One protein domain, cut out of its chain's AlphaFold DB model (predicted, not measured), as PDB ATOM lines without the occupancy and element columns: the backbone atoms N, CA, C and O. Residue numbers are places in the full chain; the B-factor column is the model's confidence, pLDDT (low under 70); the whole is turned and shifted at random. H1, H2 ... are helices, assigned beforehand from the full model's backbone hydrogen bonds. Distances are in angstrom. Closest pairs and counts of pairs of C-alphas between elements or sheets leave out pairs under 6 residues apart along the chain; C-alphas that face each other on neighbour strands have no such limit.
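Overview. This is residues 53 to 143 of the 149 residues of an uncharacterized protein of Dermatophilus congolensis (UniProt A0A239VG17). Two helical hairpins are set one over the other: H1 and H2 lie side by side as one layer, and H3 and H4 make a staggered pair that runs crosswise over them and gives the longest axis. H4 packs on H1, while a wide loop, residues 68 to 83, bulges on the side of the first hairpin away from H3 and H4. The printed part has 91 residues with four named helices, in the order H1, H2, H3, H4, and no named strand; the class is all helix. It is compact, with a radius of gyration of the C-alphas of 12.4 A, and its C-alphas span 37 by 28 by 23 A.

Arrangement. H1, residues 57 to 67, and H2, residues 84 to 94, form a helical hairpin. They touch, with the C-alphas of Ile 63 and Ser 86 closest at 6.0 A, and run opposite ways at a shallow tilt of 22 degrees. H3, residues 106 to 118, is apart from both H1 and H2. H4, residues 127 to 142, forms a second helical hairpin with H3, opposite ways at a shallow tilt of 24 degrees. Here residues 106 to 109 of H3 alone touch residues 130 to 137 of H4, and the closest C-alphas are those of Val 106 and Glu 134, 5.9 A apart. H4 also touches H1, with its residues 129 to 136 alone; the C-alphas of Val 66 and Arg 132 are closest at 5.4 A. H1 and H4 run opposite ways at a steep tilt of 42 degrees. H2 and H4 are close but not clearly touching, with the C-alphas of Phe 85 and Glu 129 closest at 7.5 A. In H1, H2, H3 and H4 every O i to N i+4 pair is within hydrogen-bond range.

Along the chain. H1 begins at C-alpha 57, at (-29.045, 2.374, 86.515), and measures 15.3 A from first to last C-alpha. H2 measures 15.0 A. H3 begins at C-alpha 106, at (-22.656, 16.161, 77.992), and measures 18.5 A. H4, the longest helix with 16 residues, measures 23.1 A and ends at C-alpha 142, at (-31.972, 10.577, 69.449).

Size, cuts and confidence. The two C-alphas farthest apart are those of Gly 120 and Gly 143, at 36.9 A. The printed part runs from 53 to 143 and has no cut. The links from H1 to H2, 16 residues, and from H2 to H3, 11 residues, are long; the link from H3 to H4, 8 residues, is short but not tight. The mean pLDDT of the printed part is 90.5, and residues 72 to 74 and 142 to 143 are under 70.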
ATOM      1  N   SER A  53     -23.876   2.575  95.649       88.06
ATOM      2  CA  SER A  53     -25.334   2.588  95.856       88.06
ATOM      3  C   SER A  53     -25.980   3.931  95.494       88.06
ATOM      4  O   SER A  53     -27.195   4.024  95.332       88.06
ATOM      5  N   LEU A  54     -25.162   4.977  95.338       88.44
ATOM      6  CA  LEU A  54     -25.584   6.309  94.911       88.44
ATOM      7  C   LEU A  54     -25.812   6.417  93.401       88.44
ATOM      8  O   LEU A  54     -26.393   7.407  92.948       88.44
ATOM      9  N   LEU A  55     -25.313   5.448  92.633       91.31
ATOM     10  CA  LEU A  55     -25.419   5.427  91.182       91.31
ATOM     11  C   LEU A  55     -26.810   4.960  90.754       91.31
ATOM     12  O   LEU A  55     -27.353   3.981  91.265       91.31
ATOM     13  N   SER A  56     -27.379   5.653  89.774       91.62
ATOM     14  CA  SER A  56     -28.572   5.189  89.071       91.62
ATOM     15  C   SER A  56     -28.226   4.080  88.070       91.62
ATOM     16  O   SER A  56     -27.072   3.918  87.673       91.62
ATOM     17  N   ALA A  57     -29.237   3.354  87.587       90.81
ATOM     18  CA  ALA A  57     -29.045   2.374  86.515       90.81
ATOM     19  C   ALA A  57     -28.426   3.007  85.251       90.81
ATOM     20  O   ALA A  57     -27.550   2.410  84.632       90.81
ATOM     21  N   ALA A  58     -28.819   4.244  84.922       92.06
ATOM     22  CA  ALA A  58     -28.255   4.991  83.801       92.06
ATOM     23  C   ALA A  58     -26.773   5.348  84.013       92.06
ATOM     24  O   ALA A  58     -26.001   5.335  83.057       92.06
ATOM     25  N   ASP A  59     -26.357   5.634  85.252       94.06
ATOM     26  CA  ASP A  59     -24.943   5.872  85.568       94.06
ATOM     27  C   ASP A  59     -24.116   4.598  85.394       94.06
ATOM     28  O   ASP A  59     -23.032   4.642  84.820       94.06
ATOM     29  N   ILE A  60     -24.634   3.463  85.872       93.12
ATOM     30  CA  ILE A  60     -23.975   2.156  85.754       93.12
ATOM     31  C   ILE A  60     -23.821   1.773  84.279       93.12
ATOM     32  O   ILE A  60     -22.754   1.320  83.865       93.12
ATOM     33  N   GLU A  61     -24.859   1.990  83.473       93.75
ATOM     34  CA  GLU A  61     -24.819   1.736  82.034       93.75
ATOM     35  C   GLU A  61     -23.820   2.660  81.322       93.75
ATOM     36  O   GLU A  61     -22.989   2.185  80.545       93.75
ATOM     37  N   LEU A  62     -23.834   3.962  81.633       95.62
ATOM     38  CA  LEU A  62     -22.865   4.921  81.102       95.62
ATOM     39  C   LEU A  62     -21.431   4.506  81.445       95.62
ATOM     40  O   LEU A  62     -20.575   4.479  80.561       95.62
ATOM     41  N   ILE A  63     -21.166   4.169  82.709       95.38
ATOM     42  CA  ILE A  63     -19.863   3.678  83.165       95.38
ATOM     43  C   ILE A  63     -19.455   2.464  82.342       95.38
ATOM     44  O   ILE A  63     -18.346   2.444  81.806       95.38
ATOM     45  N   HIS A  64     -20.355   1.497  82.171       95.06
ATOM     46  CA  HIS A  64     -20.063   0.295  81.409       95.06
ATOM     47  C   HIS A  64     -19.694   0.598  79.955       95.06
ATOM     48  O   HIS A  64     -18.687   0.101  79.456       95.06
ATOM     49  N   VAL A  65     -20.454   1.460  79.280       95.69
ATOM     50  CA  VAL A  65     -20.187   1.829  77.882       95.69
ATOM     51  C   VAL A  65     -18.883   2.618  77.737       95.69
ATOM     52  O   VAL A  65     -18.147   2.441  76.763       95.69
ATOM     53  N   VAL A  66     -18.576   3.498  78.690       97.12
ATOM     54  CA  VAL A  66     -17.413   4.389  78.611       97.12
ATOM     55  C   VAL A  66     -16.121   3.696  79.022       97.12
ATOM     56  O   VAL A  66     -15.081   3.950  78.418       97.12
ATOM     57  N   THR A  67     -16.157   2.840  80.033       95.56
ATOM     58  CA  THR A  67     -14.947   2.264  80.646       95.56
ATOM     59  C   THR A  67     -14.822   0.760  80.424       95.56
ATOM     60  O   THR A  67     -13.743   0.203  80.598       95.56
ATOM     61  N   GLY A  68     -15.908   0.086  80.041       93.12
ATOM     62  CA  GLY A  68     -16.003  -1.373  80.043       93.12
ATOM     63  C   GLY A  68     -16.210  -1.971  81.438       93.12
ATOM     64  O   GLY A  68     -16.492  -3.167  81.540       93.12
ATOM     65  N   GLU A  69     -16.118  -1.175  82.509       91.44
ATOM     66  CA  GLU A  69     -16.288  -1.655  83.879       91.44
ATOM     67  C   GLU A  69     -17.696  -2.194  84.102       91.44
ATOM     68  O   GLU A  69     -18.689  -1.646  83.621       91.44
ATOM     69  N   ARG A  70     -17.792  -3.298  84.840       87.75
ATOM     70  CA  ARG A  70     -19.070  -3.882  85.240       87.75
ATOM     71  C   ARG A  70     -19.207  -3.764  86.744       87.75
ATOM     72  O   ARG A  70     -18.588  -4.516  87.490       87.75
ATOM     73  N   LEU A  71     -20.029  -2.815  87.170       85.38
ATOM     74  CA  LEU A  71     -20.349  -2.623  88.577       85.38
ATOM     75  C   LEU A  71     -21.462  -3.605  88.956       85.38
ATOM     76  O   LEU A  71     -22.642  -3.353  88.721       85.38
ATOM     77  N   TYR A  72     -21.069  -4.770  89.474       69.00
ATOM     78  CA  TYR A  72     -22.002  -5.773  89.978       69.00
ATOM     79  C   TYR A  72     -22.266  -5.531  91.465       69.00
ATOM     80  O   TYR A  72     -21.377  -5.700  92.295       69.00
ATOM     81  N   GLY A  73     -23.507  -5.181  91.797       61.72
ATOM     82  CA  GLY A  73     -23.927  -4.928  93.172       61.72
ATOM     83  C   GLY A  73     -23.752  -3.471  93.600       61.72
ATOM     84  O   GLY A  73     -22.831  -2.768  93.193       61.72
ATOM     85  N   THR A  74     -24.693  -3.008  94.418       65.44
ATOM     86  CA  THR A  74     -24.677  -1.684  95.045       65.44
ATOM     87  C   THR A  74     -23.958  -1.774  96.386       65.44
ATOM     88  O   THR A  74     -24.355  -2.590  97.221       65.44
ATOM     89  N   GLY A  75     -22.945  -0.945  96.630       73.69
ATOM     90  CA  GLY A  75     -22.294  -0.904  97.938       73.69
ATOM     91  C   GLY A  75     -21.019  -0.074  97.983       73.69
ATOM     92  O   GLY A  75     -20.663   0.627  97.041       73.69
ATOM     93  N   ILE A  76     -20.320  -0.168  99.110       75.38
ATOM     94  CA  ILE A  76     -19.026   0.485  99.285       75.38
ATOM     95  C   ILE A  76     -17.970  -0.325  98.532       75.38
ATOM     96  O   ILE A  76     -17.787  -1.510  98.807       75.38
ATOM     97  N   VAL A  77     -17.262   0.325  97.616       76.62
ATOM     98  CA  VAL A  77     -16.133  -0.247  96.868       76.62
ATOM     99  C   VAL A  77     -14.848   0.488  97.223       76.62
ATOM    100  O   VAL A  77     -14.876   1.650  97.638       76.62
ATOM    101  N   SER A  78     -13.704  -0.185  97.083       73.81
ATOM    102  CA  SER A  78     -12.428   0.517  97.182       73.81
ATOM    103  C   SER A  78     -12.305   1.466  95.995       73.81
ATOM    104  O   SER A  78     -12.568   1.089  94.857       73.81
ATOM    105  N   GLY A  79     -11.882   2.707  96.241       70.25
ATOM    106  CA  GLY A  79     -11.652   3.663  95.153       70.25
ATOM    107  C   GLY A  79     -10.546   3.223  94.189       70.25
ATOM    108  O   GLY A  79     -10.530   3.680  93.054       70.25
ATOM    109  N   GLU A  80      -9.655   2.328  94.628       73.62
ATOM    110  CA  GLU A  80      -8.591   1.734  93.806       73.62
ATOM    111  C   GLU A  80      -9.126   0.728  92.775       73.62
ATOM    112  O   GLU A  80      -8.460   0.477  91.774       73.62
ATOM    113  N   ASP A  81     -10.339   0.206  92.982       83.25
ATOM    114  CA  ASP A  81     -10.972  -0.771  92.091       83.25
ATOM    115  C   ASP A  81     -11.757  -0.108  90.947       83.25
ATOM    116  O   ASP A  81     -12.290  -0.805  90.084       83.25
ATOM    117  N   LEU A  82     -11.855   1.227  90.943       88.88
ATOM    118  CA  LEU A  82     -12.614   1.996  89.961       88.88
ATOM    119  C   LEU A  82     -11.690   2.758  89.012       88.88
ATOM    120  O   LEU A  82     -10.745   3.433  89.431       88.88
ATOM    121  N   GLN A  83     -12.027   2.761  87.725       92.75
ATOM    122  CA  GLN A  83     -11.397   3.658  86.763       92.75
ATOM    123  C   GLN A  83     -11.671   5.123  87.140       92.75
ATOM    124  O   GLN A  83     -12.740   5.445  87.673       92.75
ATOM    125  N   PRO A  84     -10.764   6.055  86.790       94.69
ATOM    126  CA  PRO A  84     -10.899   7.466  87.149       94.69
ATOM    127  C   PRO A  84     -12.236   8.106  86.744       94.69
ATOM    128  O   PRO A  84     -12.768   8.936  87.480       94.69
ATOM    129  N   PHE A  85     -12.796   7.713  85.592       96.38
ATOM    130  CA  PHE A  85     -14.109   8.175  85.126       96.38
ATOM    131  C   PHE A  85     -15.229   7.790  86.102       96.38
ATOM    132  O   PHE A  85     -16.017   8.641  86.522       96.38
ATOM    133  N   SER A  86     -15.263   6.517  86.488       95.06
ATOM    134  CA  SER A  86     -16.270   5.933  87.373       95.06
ATOM    135  C   SER A  86     -16.128   6.451  88.794       95.06
ATOM    136  O   SER A  86     -17.112   6.887  89.390       95.06
ATOM    137  N   LEU A  87     -14.894   6.501  89.305       93.88
ATOM    138  CA  LEU A  87     -14.596   7.048  90.624       93.88
ATOM    139  C   LEU A  87     -15.082   8.494  90.747       93.88
ATOM    140  O   LEU A  87     -15.773   8.828  91.706       93.88
ATOM    141  N   GLN A  88     -14.770   9.350  89.770       95.88
ATOM    142  CA  GLN A  88     -15.192  10.747  89.818       95.88
ATOM    143  C   GLN A  88     -16.713  10.888  89.783       95.88
ATOM    144  O   GLN A  88     -17.251  11.727  90.501       95.88
ATOM    145  N   LEU A  89     -17.413  10.056  89.005       95.00
ATOM    146  CA  LEU A  89     -18.873  10.083  88.966       95.00
ATOM    147  C   LEU A  89     -19.485   9.669  90.313       95.00
ATOM    148  O   LEU A  89     -20.413  10.322  90.786       95.00
ATOM    149  N   VAL A  90     -18.937   8.638  90.963       93.31
ATOM    150  CA  VAL A  90     -19.355   8.221  92.312       93.31
ATOM    151  C   VAL A  90     -19.103   9.329  93.331       93.31
ATOM    152  O   VAL A  90     -19.991   9.646  94.118       93.31
ATOM    153  N   LEU A  91     -17.925   9.957  93.300       92.25
ATOM    154  CA  LEU A  91     -17.593  11.074  94.187       92.25
ATOM    155  C   LEU A  91     -18.524  12.267  93.963       92.25
ATOM    156  O   LEU A  91     -19.023  12.846  94.921       92.25
ATOM    157  N   ASP A  92     -18.826  12.600  92.710       94.50
ATOM    158  CA  ASP A  92     -19.722  13.710  92.396       94.50
ATOM    159  C   ASP A  92     -21.162  13.437  92.869       94.50
ATOM    160  O   ASP A  92     -21.845  14.365  93.311       94.50
ATOM    161  N   ARG A  93     -21.613  12.174  92.850       93.88
ATOM    162  CA  ARG A  93     -22.889  11.741  93.449       93.88
ATOM    163  C   ARG A  93     -22.858  11.799  94.974       93.88
ATOM    164  O   ARG A  93     -23.816  12.271  95.585       93.88
ATOM    165  N   HIS A  94     -21.769  11.335  95.581       90.88
ATOM    166  CA  HIS A  94     -21.553  11.340  97.028       90.88
ATOM    167  C   HIS A  94     -21.533  12.756  97.602       90.88
ATOM    168  O   HIS A  94     -22.219  13.044  98.582       90.88
ATOM    169  N   ASP A  95     -20.806  13.659  96.952       90.44
ATOM    170  CA  ASP A  95     -20.631  15.037  97.401       90.44
ATOM    171  C   ASP A  95     -21.809  15.944  96.998       90.44
ATOM    172  O   ASP A  95     -21.817  17.136  97.307       90.44
ATOM    173  N   GLY A  96     -22.808  15.399  96.294       91.06
ATOM    174  CA  GLY A  96     -23.989  16.131  95.834       91.06
ATOM    175  C   GLY A  96     -23.714  17.129  94.705       91.06
ATOM    176  O   GLY A  96     -24.605  17.897  94.345       91.06
ATOM    177  N   VAL A  97     -22.512  17.111  94.119       93.94
ATOM    178  CA  VAL A  97     -22.161  17.893  92.917       93.94
ATOM    179  C   VAL A  97     -23.064  17.502  91.751       93.94
ATOM    180  O   VAL A  97     -23.498  18.358  90.978       93.94
ATOM    181  N   LEU A  98     -23.369  16.209  91.649       94.31
ATOM    182  CA  LEU A  98     -24.395  15.663  90.784       94.31
ATOM    183  C   LEU A  98     -25.495  15.046  91.669       94.31
ATOM    184  O   LEU A  98     -25.325  13.934  92.168       94.31
ATOM    185  N   PRO A  99     -26.623  15.743  91.902       92.25
ATOM    186  CA  PRO A  99     -27.661  15.268  92.813       92.25
ATOM    187  C   PRO A  99     -28.229  13.914  92.388       92.25
ATOM    188  O   PRO A  99     -28.378  13.657  91.195       92.25
ATOM    189  N   ARG A 100     -28.581  13.049  93.346       87.81
ATOM    190  CA  ARG A 100     -29.211  11.749  93.054       87.81
ATOM    191  C   ARG A 100     -30.444  11.917  92.154       87.81
ATOM    192  O   ARG A 100     -31.234  12.836  92.346       87.81
ATOM    193  N   GLY A 101     -30.600  11.018  91.185       85.38
ATOM    194  CA  GLY A 101     -31.726  11.015  90.242       85.38
ATOM    195  C   GLY A 101     -31.608  12.007  89.078       85.38
ATOM    196  O   GLY A 101     -32.365  11.895  88.123       85.38
ATOM    197  N   VAL A 102     -30.653  12.941  89.105       93.19
ATOM    198  CA  VAL A 102     -30.372  13.814  87.955       93.19
ATOM    199  C   VAL A 102     -29.524  13.056  86.941       93.19
ATOM    200  O   VAL A 102     -28.480  12.523  87.308       93.19
ATOM    201  N   GLU A 103     -29.929  13.012  85.675       93.75
ATOM    202  CA  GLU A 103     -29.163  12.320  84.634       93.75
ATOM    203  C   GLU A 103     -27.828  13.013  84.317       93.75
ATOM    204  O   GLU A 103     -27.693  14.242  84.364       93.75
ATOM    205  N   VAL A 104     -26.821  12.211  83.964       95.94
ATOM    206  CA  VAL A 104     -25.541  12.718  83.458       95.94
ATOM    207  C   VAL A 104     -25.746  13.279  82.055       95.94
ATOM    208  O   VAL A 104     -26.279  12.613  81.175       95.94
ATOM    209  N   THR A 105     -25.270  14.501  81.824       96.06
ATOM    210  CA  THR A 105     -25.366  15.180  80.524       96.06
ATOM    211  C   THR A 105     -23.987  15.504  79.964       96.06
ATOM    212  O   THR A 105     -23.019  15.668  80.710       96.06
ATOM    213  N   VAL A 106     -23.894  15.696  78.645       96.25
ATOM    214  CA  VAL A 106     -22.656  16.161  77.992       96.25
ATOM    215  C   VAL A 106     -22.204  17.503  78.580       96.25
ATOM    216  O   VAL A 106     -21.037  17.691  78.926       96.25
ATOM    217  N   SER A 107     -23.147  18.425  78.801       96.38
ATOM    218  CA  SER A 107     -22.853  19.719  79.423       96.38
ATOM    219  C   SER A 107     -22.294  19.575  80.839       96.38
ATOM    220  O   SER A 107     -21.413  20.343  81.226       96.38
ATOM    221  N   TYR A 108     -22.782  18.610  81.621       97.44
ATOM    222  CA  TYR A 108     -22.220  18.304  82.933       97.44
ATOM    223  C   TYR A 108     -20.756  17.857  82.826       97.44
ATOM    224  O   TYR A 108     -19.906  18.459  83.487       97.44
ATOM    225  N   LEU A 109     -20.450  16.888  81.955       97.69
ATOM    226  CA  LEU A 109     -19.101  16.331  81.801       97.69
ATOM    227  C   LEU A 109     -18.080  17.414  81.428       97.69
ATOM    228  O   LEU A 109     -17.045  17.540  82.086       97.69
ATOM    229  N   HIS A 110     -18.398  18.280  80.460       97.88
ATOM    230  CA  HIS A 110     -17.513  19.393  80.096       97.88
ATOM    231  C   HIS A 110     -17.334  20.408  81.226       97.88
ATOM    232  O   HIS A 110     -16.212  20.841  81.502       97.88
ATOM    233  N   ARG A 111     -18.428  20.818  81.887       97.75
ATOM    234  CA  ARG A 111     -18.352  21.798  82.984       97.75
ATOM    235  C   ARG A 111     -17.512  21.261  84.134       97.75
ATOM    236  O   ARG A 111     -16.678  21.999  84.663       97.75
ATOM    237  N   ARG A 112     -17.710  19.994  84.499       97.00
ATOM    238  CA  ARG A 112     -16.983  19.346  85.590       97.00
ATOM    239  C   ARG A 112     -15.522  19.122  85.226       97.00
ATOM    240  O   ARG A 112     -14.662  19.524  86.004       97.00
ATOM    241  N   GLY A 113     -15.225  18.637  84.021       96.50
ATOM    242  CA  GLY A 113     -13.848  18.490  83.550       96.50
ATOM    243  C   GLY A 113     -13.082  19.816  83.529       96.50
ATOM    244  O   GLY A 113     -11.968  19.908  84.045       96.50
ATOM    245  N   LYS A 114     -13.713  20.901  83.060       97.44
ATOM    246  CA  LYS A 114     -13.131  22.255  83.116       97.44
ATOM    247  C   LYS A 114     -12.942  22.760  84.550       97.44
ATOM    248  O   LYS A 114     -12.027  23.541  84.809       97.44
ATOM    249  N   ALA A 115     -13.821  22.396  85.483       96.69
ATOM    250  CA  ALA A 115     -13.647  22.734  86.892       96.69
ATOM    251  C   ALA A 115     -12.437  22.002  87.493       96.69
ATOM    252  O   ALA A 115     -11.598  22.663  88.096       96.69
ATOM    253  N   LEU A 116     -12.304  20.695  87.239       95.19
ATOM    254  CA  LEU A 116     -11.190  19.869  87.721       95.19
ATOM    255  C   LEU A 116      -9.836  20.386  87.222       95.19
ATOM    256  O   LEU A 116      -8.935  20.610  88.035       95.19
ATOM    257  N   LEU A 117      -9.733  20.702  85.927       94.94
ATOM    258  CA  LEU A 117      -8.523  21.298  85.347       94.94
ATOM    259  C   LEU A 117      -8.154  22.631  86.010       94.94
ATOM    260  O   LEU A 117      -6.991  22.857  86.328       94.94
ATOM    261  N   ARG A 118      -9.136  23.507  86.266       96.12
ATOM    262  CA  ARG A 118      -8.892  24.805  86.925       96.12
ATOM    263  C   ARG A 118      -8.417  24.661  88.369       96.12
ATOM    264  O   ARG A 118      -7.664  25.506  88.835       96.12
ATOM    265  N   SER A 119      -8.846  23.613  89.063       93.50
ATOM    266  CA  SER A 119      -8.373  23.288  90.414       93.50
ATOM    267  C   SER A 119      -7.035  22.538  90.446       93.50
ATOM    268  O   SER A 119      -6.541  22.252  91.530       93.50
ATOM    269  N   GLY A 120      -6.447  22.209  89.289       93.19
ATOM    270  CA  GLY A 120      -5.209  21.427  89.211       93.19
ATOM    271  C   GLY A 120      -5.392  19.928  89.477       93.19
ATOM    272  O   GLY A 120      -4.412  19.225  89.703       93.19
ATOM    273  N   HIS A 121      -6.630  19.428  89.454       91.94
ATOM    274  CA  HIS A 121      -6.923  17.999  89.549       91.94
ATOM    275  C   HIS A 121      -6.870  17.341  88.167       91.94
ATOM    276  O   HIS A 121      -7.110  17.986  87.141       91.94
ATOM    277  N   LEU A 122      -6.588  16.035  88.145       92.00
ATOM    278  CA  LEU A 122      -6.714  15.226  86.936       92.00
ATOM    279  C   LEU A 122      -8.154  15.317  86.410       92.00
ATOM    280  O   LEU A 122      -9.100  15.278  87.193       92.00
ATOM    281  N   ASN A 123      -8.316  15.428  85.090       95.62
ATOM    282  CA  ASN A 123      -9.631  15.438  84.459       95.62
ATOM    283  C   ASN A 123      -9.963  14.063  83.850       95.62
ATOM    284  O   ASN A 123      -9.514  13.777  82.735       95.62
ATOM    285  N   PRO A 124     -10.792  13.243  84.518       95.62
ATOM    286  CA  PRO A 124     -11.221  11.954  83.988       95.62
ATOM    287  C   PRO A 124     -12.311  12.085  82.910       95.62
ATOM    288  O   PRO A 124     -12.601  11.127  82.204       95.62
ATOM    289  N   TYR A 125     -12.896  13.274  82.739       97.00
ATOM    290  CA  TYR A 125     -13.836  13.608  81.668       97.00
ATOM    291  C   TYR A 125     -13.083  14.253  80.501       97.00
ATOM    292  O   TYR A 125     -13.286  15.422  80.162       97.00
ATOM    293  N   SER A 126     -12.139  13.510  79.927       95.06
ATOM    294  CA  SER A 126     -11.349  13.939  78.772       95.06
ATOM    295  C   SER A 126     -11.028  12.764  77.846       95.06
ATOM    296  O   SER A 126     -11.394  11.625  78.128       95.06
ATOM    297  N   GLY A 127     -10.394  13.048  76.706       96.19
ATOM    298  CA  GLY A 127      -9.847  12.017  75.829       96.19
ATOM    299  C   GLY A 127     -10.889  11.055  75.248       96.19
ATOM    300  O   GLY A 127     -11.963  11.454  74.781       96.19
ATOM    301  N   ALA A 128     -10.529   9.770  75.237       96.69
ATOM    302  CA  ALA A 128     -11.328   8.724  74.614       96.69
ATOM    303  C   ALA A 128     -12.594   8.413  75.427       96.69
ATOM    304  O   ALA A 128     -13.643   8.139  74.847       96.69
ATOM    305  N   GLU A 129     -12.516   8.512  76.752       96.00
ATOM    306  CA  GLU A 129     -13.625   8.324  77.686       96.00
ATOM    307  C   GLU A 129     -14.710   9.371  77.439       96.00
ATOM    308  O   GLU A 129     -15.876   9.019  77.258       96.00
ATOM    309  N   LEU A 130     -14.328  10.651  77.340       97.19
ATOM    310  CA  LEU A 130     -15.270  11.727  77.027       97.19
ATOM    311  C   LEU A 130     -15.914  11.519  75.652       97.19
ATOM    312  O   LEU A 130     -17.133  11.590  75.541       97.19
ATOM    313  N   THR A 131     -15.123  11.174  74.632       97.88
ATOM    314  CA  THR A 131     -15.646  10.895  73.281       97.88
ATOM    315  C   THR A 131     -16.678   9.757  73.285       97.88
ATOM    316  O   THR A 131     -17.711   9.839  72.616       97.88
ATOM    317  N   ARG A 132     -16.424   8.674  74.039       97.94
ATOM    318  CA  ARG A 132     -17.375   7.559  74.185       97.94
ATOM    319  C   ARG A 132     -18.636   7.995  74.931       97.94
ATOM    320  O   ARG A 132     -19.733   7.652  74.496       97.94
ATOM    321  N   ALA A 133     -18.484   8.781  75.997       97.31
ATOM    322  CA  ALA A 133     -19.601   9.299  76.782       97.31
ATOM    323  C   ALA A 133     -20.501  10.213  75.943       97.31
ATOM    324  O   ALA A 133     -21.715  10.040  75.936       97.31
ATOM    325  N   GLU A 134     -19.920  11.139  75.181       97.19
ATOM    326  CA  GLU A 134     -20.648  12.033  74.277       97.19
ATOM    327  C   GLU A 134     -21.453  11.258  73.238       97.19
ATOM    328  O   GLU A 134     -22.642  11.523  73.056       97.19
ATOM    329  N   ARG A 135     -20.835  10.260  72.596       96.88
ATOM    330  CA  ARG A 135     -21.512   9.422  71.601       96.88
ATOM    331  C   ARG A 135     -22.697   8.671  72.202       96.88
ATOM    332  O   ARG A 135     -23.763   8.644  71.593       96.88
ATOM    333  N   TYR A 136     -22.509   8.073  73.373       95.56
ATOM    334  CA  TYR A 136     -23.562   7.335  74.065       95.56
ATOM    335  C   TYR A 136     -24.704   8.252  74.525       95.56
ATOM    336  O   TYR A 136     -25.878   7.957  74.317       95.56
ATOM    337  N   LEU A 137     -24.380   9.407  75.108       95.00
ATOM    338  CA  LEU A 137     -25.398  10.358  75.549       95.00
ATOM    339  C   LEU A 137     -26.172  10.935  74.356       95.00
ATOM    340  O   LEU A 137     -27.391  11.073  74.438       95.00
ATOM    341  N   ALA A 138     -25.503  11.203  73.232       93.19
ATOM    342  CA  ALA A 138     -26.158  11.640  72.003       93.19
ATOM    343  C   ALA A 138     -27.114  10.574  71.441       93.19
ATOM    344  O   ALA A 138     -28.230  10.910  71.050       93.19
ATOM    345  N   SER A 139     -26.732   9.290  71.443       91.06
ATOM    346  CA  SER A 139     -27.605   8.225  70.931       91.06
ATOM    347  C   SER A 139     -28.863   8.027  71.779       91.06
ATOM    348  O   SER A 139     -29.916   7.715  71.226       91.06
ATOM    349  N   ARG A 140     -28.798   8.265  73.096       85.06
ATOM    350  CA  ARG A 140     -29.983   8.208  73.968       85.06
ATOM    351  C   ARG A 140     -30.977   9.339  73.724       85.06
ATOM    352  O   ARG A 140     -32.176   9.091  73.781       85.06
ATOM    353  N   HIS A 141     -30.500  10.543  73.412       71.69
ATOM    354  CA  HIS A 141     -31.383  11.673  73.098       71.69
ATOM    355  C   HIS A 141     -32.078  11.491  71.743       71.69
ATOM    356  O   HIS A 141     -33.238  11.859  71.595       71.69
ATOM    357  N   SER A 142     -31.406  10.864  70.774       60.34
ATOM    358  CA  SER A 142     -31.972  10.577  69.449       60.34
ATOM    359  C   SER A 142     -32.908   9.358  69.414       60.34
ATOM    360  O   SER A 142     -33.630   9.178  68.439       60.34
ATOM    361  N   GLY A 143     -32.886   8.505  70.445       51.00
ATOM    362  CA  GLY A 143     -33.729   7.306  70.556       51.00
ATOM    363  C   GLY A 143     -35.109   7.545  71.180       51.00
ATOM    364  O   GLY A 143     -35.946   6.645  71.157       51.00
TER     365      GLY A 143